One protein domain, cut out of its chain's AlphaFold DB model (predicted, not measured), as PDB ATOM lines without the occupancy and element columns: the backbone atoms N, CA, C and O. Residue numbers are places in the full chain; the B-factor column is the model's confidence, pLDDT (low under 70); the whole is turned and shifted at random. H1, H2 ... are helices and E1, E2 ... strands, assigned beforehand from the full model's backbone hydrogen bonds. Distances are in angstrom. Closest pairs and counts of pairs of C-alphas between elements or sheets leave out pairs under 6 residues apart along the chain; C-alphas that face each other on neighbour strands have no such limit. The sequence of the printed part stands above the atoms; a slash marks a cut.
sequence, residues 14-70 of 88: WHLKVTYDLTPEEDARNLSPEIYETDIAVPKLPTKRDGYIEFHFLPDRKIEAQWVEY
ATOM      1  N   TRP A  14       8.142 -32.046  10.095       87.19
ATOM      2  CA  TRP A  14       9.328 -31.219  10.282       87.19
ATOM      3  C   TRP A  14      10.128 -31.173   8.992       87.19
ATOM      4  O   TRP A  14      10.358 -32.209   8.375       87.19
ATOM      5  N   HIS A  15      10.585 -29.975   8.645       89.75
ATOM      6  CA  HIS A  15      11.531 -29.772   7.564       89.75
ATOM      7  C   HIS A  15      12.947 -29.879   8.129       89.75
ATOM      8  O   HIS A  15      13.328 -29.079   8.991       89.75
ATOM      9  N   LEU A  16      13.696 -30.888   7.698       87.69
ATOM     10  CA  LEU A  16      15.068 -31.126   8.127       87.69
ATOM     11  C   LEU A  16      16.033 -30.750   7.016       87.69
ATOM     12  O   LEU A  16      15.843 -31.126   5.865       87.69
ATOM     13  N   LYS A  17      17.112 -30.081   7.416       90.81
ATOM     14  CA  LYS A  17      18.275 -29.790   6.587       90.81
ATOM     15  C   LYS A  17      19.500 -30.417   7.236       90.81
ATOM     16  O   LYS A  17      19.838 -30.080   8.369       90.81
ATOM     17  N   VAL A  18      20.145 -31.321   6.515       87.75
ATOM     18  CA  VAL A  18      21.396 -31.972   6.899       87.75
ATOM     19  C   VAL A  18      22.489 -31.412   6.009       87.75
ATOM     20  O   VAL A  18      22.383 -31.475   4.786       87.75
ATOM     21  N   THR A  19      23.527 -30.865   6.623       89.81
ATOM     22  CA  THR A  19      24.745 -30.464   5.921       89.81
ATOM     23  C   THR A  19      25.798 -31.518   6.213       89.81
ATOM     24  O   THR A  19      26.109 -31.759   7.379       89.81
ATOM     25  N   TYR A  20      26.310 -32.166   5.173       85.00
ATOM     26  CA  TYR A  20      27.421 -33.097   5.298       85.00
ATOM     27  C   TYR A  20      28.722 -32.309   5.261       85.00
ATOM     28  O   TYR A  20      29.017 -31.647   4.265       85.00
ATOM     29  N   ASP A  21      29.469 -32.368   6.360       87.00
ATOM     30  CA  ASP A  21      30.777 -31.733   6.440       87.00
ATOM     31  C   ASP A  21      31.724 -32.325   5.394       87.00
ATOM     32  O   ASP A  21      31.697 -33.522   5.097       87.00
ATOM     33  N   LEU A  22      32.563 -31.453   4.843       88.00
ATOM     34  CA  LEU A  22      33.573 -31.820   3.863       88.00
ATOM     35  C   LEU A  22      34.734 -32.543   4.537       88.00
ATOM     36  O   LEU A  22      35.127 -32.205   5.660       88.00
ATOM     37  N   THR A  23      35.351 -33.486   3.827       90.12
ATOM     38  CA  THR A  23      36.672 -33.961   4.247       90.12
ATOM     39  C   THR A  23      37.705 -32.841   4.070       90.12
ATOM     40  O   THR A  23      37.521 -31.946   3.236       90.12
ATOM     41  N   PRO A  24      38.834 -32.871   4.803       90.38
ATOM     42  CA  PRO A  24      39.888 -31.868   4.645       90.38
ATOM     43  C   PRO A  24      40.371 -31.708   3.195       90.38
ATOM     44  O   PRO A  24      40.701 -30.607   2.759       90.38
ATOM     45  N   GLU A  25      40.391 -32.793   2.418       90.81
ATOM     46  CA  GLU A  25      40.792 -32.777   1.010       90.81
ATOM     47  C   GLU A  25      39.761 -32.092   0.105       90.81
ATOM     48  O   GLU A  25      40.130 -31.531  -0.927       90.81
ATOM     49  N   GLU A  26      38.476 -32.179   0.436       89.00
ATOM     50  CA  GLU A  26      37.387 -31.521  -0.290       89.00
ATOM     51  C   GLU A  26      37.336 -30.026   0.017       89.00
ATOM     52  O   GLU A  26      37.201 -29.214  -0.904       89.00
ATOM     53  N   ASP A  27      37.535 -29.667   1.285       88.31
ATOM     54  CA  ASP A  27      37.648 -28.280   1.737       88.31
ATOM     55  C   ASP A  27      38.862 -27.584   1.102       88.31
ATOM     56  O   ASP A  27      38.740 -26.504   0.526       88.31
ATOM     57  N   ALA A  28      40.016 -28.265   1.042       90.38
ATOM     58  CA  ALA A  28      41.206 -27.765   0.347       90.38
ATOM     59  C   ALA A  28      40.975 -27.504  -1.155       90.38
ATOM     60  O   ALA A  28      41.690 -26.708  -1.772       90.38
ATOM     61  N   ARG A  29      39.972 -28.155  -1.762       91.62
ATOM     62  CA  ARG A  29      39.548 -27.931  -3.154       91.62
ATOM     63  C   ARG A  29      38.441 -26.879  -3.290       91.62
ATOM     64  O   ARG A  29      37.968 -26.671  -4.405       91.62
ATOM     65  N   ASN A  30      38.058 -26.199  -2.208       88.62
ATOM     66  CA  ASN A  30      36.938 -25.253  -2.143       88.62
ATOM     67  C   ASN A  30      35.622 -25.862  -2.658       88.62
ATOM     68  O   ASN A  30      34.838 -25.194  -3.339       88.62
ATOM     69  N   LEU A  31      35.394 -27.153  -2.387       89.25
ATOM     70  CA  LEU A  31      34.112 -27.776  -2.697       89.25
ATOM     71  C   LEU A  31      33.024 -27.236  -1.764       89.25
ATOM     72  O   LEU A  31      33.303 -26.675  -0.710       89.25
ATOM     73  N   SER A  32      31.767 -27.353  -2.182       88.88
ATOM     74  CA  SER A  32      30.627 -26.978  -1.343       88.88
ATOM     75  C   SER A  32      30.113 -28.206  -0.589       88.88
ATOM     76  O   SER A  32      29.978 -29.254  -1.225       88.88
ATOM     77  N   PRO A  33      29.794 -28.087   0.715       88.50
ATOM     78  CA  PRO A  33      29.167 -29.159   1.483       88.50
ATOM     79  C   PRO A  33      27.896 -29.663   0.806       88.50
ATOM     80  O   PRO A  33      27.098 -28.870   0.292       88.50
ATOM     81  N   GLU A  34      27.679 -30.976   0.828       87.50
ATOM     82  CA  GLU A  34      26.419 -31.534   0.353       87.50
ATOM     83  C   GLU A  34      25.307 -31.176   1.344       87.50
ATOM     84  O   GLU A  34      25.420 -31.404   2.550       87.50
ATOM     85  N   ILE A  35      24.219 -30.608   0.825       90.06
ATOM     86  CA  ILE A  35      23.032 -30.277   1.607       90.06
ATOM     87  C   ILE A  35      21.912 -31.219   1.191       90.06
ATOM     88  O   ILE A  35      21.530 -31.269   0.020       90.06
ATOM     89  N   TYR A  36      21.353 -31.923   2.168       88.12
ATOM     90  CA  TYR A  36      20.172 -32.751   1.998       88.12
ATOM     91  C   TYR A  36      19.000 -32.176   2.793       88.12
ATOM     92  O   TYR A  36      19.096 -31.975   4.001       88.12
ATOM     93  N   GLU A  37      17.889 -31.914   2.107       91.44
ATOM     94  CA  GLU A  37      16.669 -31.364   2.696       91.44
ATOM     95  C   GLU A  37      15.505 -32.327   2.483       91.44
ATOM     96  O   GLU A  37      15.322 -32.869   1.391       91.44
ATOM     97  N   THR A  38      14.726 -32.568   3.535       91.00
ATOM     98  CA  THR A  38      13.590 -33.489   3.482       91.00
ATOM     99  C   THR A  38      12.548 -33.162   4.543       91.00
ATOM    100  O   THR A  38      12.861 -32.595   5.592       91.00
ATOM    101  N   ASP A  39      11.304 -33.550   4.281       90.88
ATOM    102  CA  ASP A  39      10.214 -33.448   5.242       90.88
ATOM    103  C   ASP A  39       9.965 -34.809   5.890       90.88
ATOM    104  O   ASP A  39       9.713 -35.805   5.209       90.88
ATOM    105  N   ILE A  40       9.981 -34.849   7.220       89.19
ATOM    106  CA  ILE A  40       9.670 -36.059   7.987       89.19
ATOM    107  C   ILE A  40       8.414 -35.853   8.821       89.19
ATOM    108  O   ILE A  40       8.078 -34.732   9.205       89.19
ATOM    109  N   ALA A  41       7.722 -36.941   9.148       88.44
ATOM    110  CA  ALA A  41       6.603 -36.882  10.079       88.44
ATOM    111  C   ALA A  41       7.093 -36.551  11.496       88.44
ATOM    112  O   ALA A  41       8.086 -37.105  11.966       88.44
ATOM    113  N   VAL A  42       6.362 -35.682  12.195       85.00
ATOM    114  CA  VAL A  42       6.602 -35.446  13.623       85.00
ATOM    115  C   VAL A  42       6.245 -36.728  14.375       85.00
ATOM    116  O   VAL A  42       5.104 -37.192  14.257       85.00
ATOM    117  N   PRO A  43       7.177 -37.325  15.139       84.81
ATOM    118  CA  PRO A  43       6.863 -38.513  15.913       84.81
ATOM    119  C   PRO A  43       5.786 -38.190  16.944       84.81
ATOM    120  O   PRO A  43       5.676 -37.067  17.440       84.81
ATOM    121  N   LYS A  44       4.982 -39.192  17.302       83.25
ATOM    122  CA  LYS A  44       4.024 -39.035  18.399       83.25
ATOM    123  C   LYS A  44       4.798 -38.672  19.667       83.25
ATOM    124  O   LYS A  44       5.746 -39.366  20.013       83.25
ATOM    125  N   LEU A  45       4.374 -37.604  20.341       79.75
ATOM    126  CA  LEU A  45       4.975 -37.113  21.584       79.75
ATOM    127  C   LEU A  45       4.052 -37.473  22.762       79.75
ATOM    128  O   LEU A  45       3.241 -36.632  23.166       79.75
ATOM    129  N   PRO A  46       4.088 -38.725  23.263       72.06
ATOM    130  CA  PRO A  46       3.144 -39.215  24.268       72.06
ATOM    131  C   PRO A  46       3.256 -38.460  25.597       72.06
ATOM    132  O   PRO A  46       2.238 -38.184  26.230       72.06
ATOM    133  N   THR A  47       4.466 -38.065  26.005       66.44
ATOM    134  CA  THR A  47       4.721 -37.323  27.246       66.44
ATOM    135  C   THR A  47       5.811 -36.275  27.018       66.44
ATOM    136  O   THR A  47       6.725 -36.465  26.231       66.44
ATOM    137  N   LYS A  48       5.694 -35.106  27.660       63.69
ATOM    138  CA  LYS A  48       6.583 -33.952  27.405       63.69
ATOM    139  C   LYS A  48       7.866 -33.929  28.242       63.69
ATOM    140  O   LYS A  48       8.666 -33.021  28.049       63.69
ATOM    141  N   ARG A  49       7.999 -34.806  29.242       64.62
ATOM    142  CA  ARG A  49       8.929 -34.565  30.357       64.62
ATOM    143  C   ARG A  49      10.065 -35.571  30.497       64.62
ATOM    144  O   ARG A  49      11.063 -35.199  31.093       64.62
ATOM    145  N   ASP A  50       9.982 -36.745  29.876       69.69
ATOM    146  CA  ASP A  50      10.900 -37.846  30.199       69.69
ATOM    147  C   ASP A  50      11.326 -38.639  28.958       69.69
ATOM    148  O   ASP A  50      11.312 -39.867  28.939       69.69
ATOM    149  N   GLY A  51      11.712 -37.942  27.891       77.81
ATOM    150  CA  GLY A  51      12.222 -38.599  26.693       77.81
ATOM    151  C   GLY A  51      12.958 -37.659  25.757       77.81
ATOM    152  O   GLY A  51      13.146 -36.473  26.042       77.81
ATOM    153  N   TYR A  52      13.394 -38.222  24.643       82.12
ATOM    154  CA  TYR A  52      14.150 -37.541  23.609       82.12
ATOM    155  C   TYR A  52      13.706 -38.020  22.224       82.12
ATOM    156  O   TYR A  52      12.988 -39.010  22.075       82.12
ATOM    157  N   ILE A  53      14.092 -37.260  21.205       85.19
ATOM    158  CA  ILE A  53      13.838 -37.602  19.808       85.19
ATOM    159  C   ILE A  53      15.088 -38.271  19.254       85.19
ATOM    160  O   ILE A  53      16.167 -37.683  19.298       85.19
ATOM    161  N   GLU A  54      14.931 -39.465  18.702       89.00
ATOM    162  CA  GLU A  54      15.966 -40.127  17.914       89.00
ATOM    163  C   GLU A  54      15.717 -39.882  16.430       89.00
ATOM    164  O   GLU A  54      14.604 -40.082  15.941       89.00
ATOM    165  N   PHE A  55      16.768 -39.464  15.723       89.69
ATOM    166  CA  PHE A  55      16.792 -39.383  14.268       89.69
ATOM    167  C   PHE A  55      17.604 -40.553  13.717       89.69
ATOM    168  O   PHE A  55      18.786 -40.697  14.031       89.69
ATOM    169  N   HIS A  56      16.973 -41.368  12.879       89.75
ATOM    170  CA  HIS A  56      17.598 -42.482  12.183       89.75
ATOM    171  C   HIS A  56      17.852 -42.092  10.733       89.75
ATOM    172  O   HIS A  56      16.915 -41.869   9.964       89.75
ATOM    173  N   PHE A  57      19.129 -42.020  10.367       89.31
ATOM    174  CA  PHE A  57      19.567 -41.832   8.991       89.31
ATOM    175  C   PHE A  57      19.695 -43.207   8.343       89.31
ATOM    176  O   PHE A  57      20.583 -43.990   8.679       89.31
ATOM    177  N   LEU A  58      18.761 -43.516   7.455       87.94
ATOM    178  CA  LEU A  58      18.693 -44.777   6.735       87.94
ATOM    179  C   LEU A  58      19.355 -44.637   5.353       87.94
ATOM    180  O   LEU A  58      19.559 -43.517   4.867       87.94
ATOM    181  N   PRO A  59      19.671 -45.765   4.687       86.56
ATOM    182  CA  PRO A  59      20.037 -45.762   3.275       86.56
ATOM    183  C   PRO A  59      19.006 -45.020   2.408       86.56
ATOM    184  O   PRO A  59      17.873 -44.769   2.828       86.56
ATOM    185  N   ASP A  60      19.411 -44.642   1.197       85.81
ATOM    186  CA  ASP A  60      18.577 -43.897   0.239       85.81
ATOM    187  C   ASP A  60      18.133 -42.510   0.732       85.81
ATOM    188  O   ASP A  60      17.103 -41.978   0.318       85.81
ATOM    189  N   ARG A  61      18.937 -41.905   1.619       82.88
ATOM    190  CA  ARG A  61      18.698 -40.576   2.206       82.88
ATOM    191  C   ARG A  61      17.374 -40.496   2.975       82.88
ATOM    192  O   ARG A  61      16.803 -39.422   3.149       82.88
ATOM    193  N   LYS A  62      16.851 -41.613   3.472       87.50
ATOM    194  CA  LYS A  62      15.630 -41.596   4.279       87.50
ATOM    195  C   LYS A  62      15.963 -41.207   5.721       87.50
ATOM    196  O   LYS A  62      16.904 -41.734   6.306       87.50
ATOM    197  N   ILE A  63      15.182 -40.296   6.299       89.81
ATOM    198  CA  ILE A  63      15.300 -39.913   7.710       89.81
ATOM    199  C   ILE A  63      14.001 -40.277   8.415       89.81
ATOM    200  O   ILE A  63      12.915 -39.910   7.964       89.81
ATOM    201  N   GLU A  64      14.113 -40.988   9.527       89.56
ATOM    202  CA  GLU A  64      12.988 -41.298  10.404       89.56
ATOM    203  C   GLU A  64      13.215 -40.675  11.776       89.56
ATOM    204  O   GLU A  64      14.340 -40.628  12.267       89.56
ATOM    205  N   ALA A  65      12.142 -40.188  12.399       89.44
ATOM    206  CA  ALA A  65      12.181 -39.672  13.758       89.44
ATOM    207  C   ALA A  65      11.263 -40.489  14.663       89.44
ATOM    208  O   ALA A  65      10.137 -40.823  14.284       89.44
ATOM    209  N   GLN A  66      11.730 -40.768  15.876       88.62
ATOM    210  CA  GLN A  66      10.980 -41.500  16.889       88.62
ATOM    211  C   GLN A  66      11.129 -40.834  18.260       88.62
ATOM    212  O   GLN A  66      12.186 -40.310  18.597       88.62
ATOM    213  N   TRP A  67      10.057 -40.858  19.058       85.69
ATOM    214  CA  TRP A  67      10.127 -40.525  20.480       85.69
ATOM    215  C   TRP A  67      10.598 -41.737  21.277       85.69
ATOM    216  O   TRP A  67      10.020 -42.821  21.152       85.69
ATOM    217  N   VAL A  68      11.601 -41.532  22.123       84.31
ATOM    218  CA  VAL A  68      12.153 -42.555  23.009       84.31
ATOM    219  C   VAL A  68      12.104 -42.049  24.441       84.31
ATOM    220  O   VAL A  68      12.522 -40.932  24.742       84.31
ATOM    221  N   GLU A  69      11.545 -42.863  25.328       82.56
ATOM    222  CA  GLU A  69      11.508 -42.569  26.758       82.56
ATOM    223  C   GLU A  69      12.906 -42.736  27.361       82.56
ATOM    224  O   GLU A  69      13.651 -43.651  26.997       82.56
ATOM    225  N   TYR A  70      13.278 -41.865  28.299       76.56
ATOM    226  CA  TYR A  70      14.511 -42.069  29.050       76.56
ATOM    227  C   TYR A  70      14.404 -43.381  29.841       76.56
ATOM    228  O   TYR A  70      13.412 -43.584  30.546       76.56
TER     229      TYR A  70
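What this domain is: This is residues 14 to 70 of the 88 residues of an uncharacterized protein of Burkholderia sp. FL-7-2-10-S1-D7 (UniProt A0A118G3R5). Two antiparallel ribbons of two strands each, E1 with E2 and E3 with E4, follow one another in a loose, bowed arch and meet where the end of E2 comes near the start of E4. The small helix H1 lies at the far end of the first ribbon, where residues 24 to 29 stick out. The printed part has 57 residues with one named helix and four named strands, in the order E1, H1, E2, E3, E4; the class is mostly strand, and the sheets are E1 - E2 and E3 - E4, both antiparallel. The whole is only just loose, close to extended, with a radius of gyration of the C-alphas of 15.4 A and spans of 47 by 20 by 18 A.

Where its parts are: E1 is residues 14 to 20, 18.9 A from first to last C-alpha, beginning at C-alpha 14 at (9.328, -31.219, 10.282). H1 is residues 24 to 27, 5.1 A long, with C-alpha 24 at (39.888, -31.868, 4.645). E2, residues 34 to 41, is the longest strand by residues and measures 22.7 A. E3 is residues 51 to 57, 19.4 A, and E4 is residues 63 to 69, 19.6 A, ending at C-alpha 69 at (11.508, -42.569, 26.758).

How they stand to each other: E1 and E2 are antiparallel neighbours, with 157 degrees between their directions. N 16 and O 38 are 2.8 A apart and N 36 and O 18 are 2.8 A apart, both within hydrogen-bond range. H1 is too short for any O i to N i+4 pair inside it, and its one O i to N i+3 pair is not within range. E2 and E4 have 6 pairs of C-alphas within 8 A, the closest being those of Ile 40 and Glu 64, 6.7 A apart. E3 and E4 form an antiparallel hairpin, with 156 degrees between their directions. N 52 and O 68 are within hydrogen-bond range at 2.8 A, as are N 66 and O 54 at 3.0 A. E2 and E3 are apart, E1 is apart from E3 and E4, and so is H1.

The domain as a whole: The two C-alphas farthest apart are those of Arg 29 and Thr 47, at 47.2 A, and the outline is a rod. Residues 24 to 29, of which 24 to 27 belong to H1, stand free. The printed part has no cut. The links E1 to H1 and E3 to E4 are tight, H1 to E2 and E2 to E3 are short, and no link is long. The mean pLDDT of the printed part is 85.7, and residues 47 to 50, between E2 and E3, are under 70.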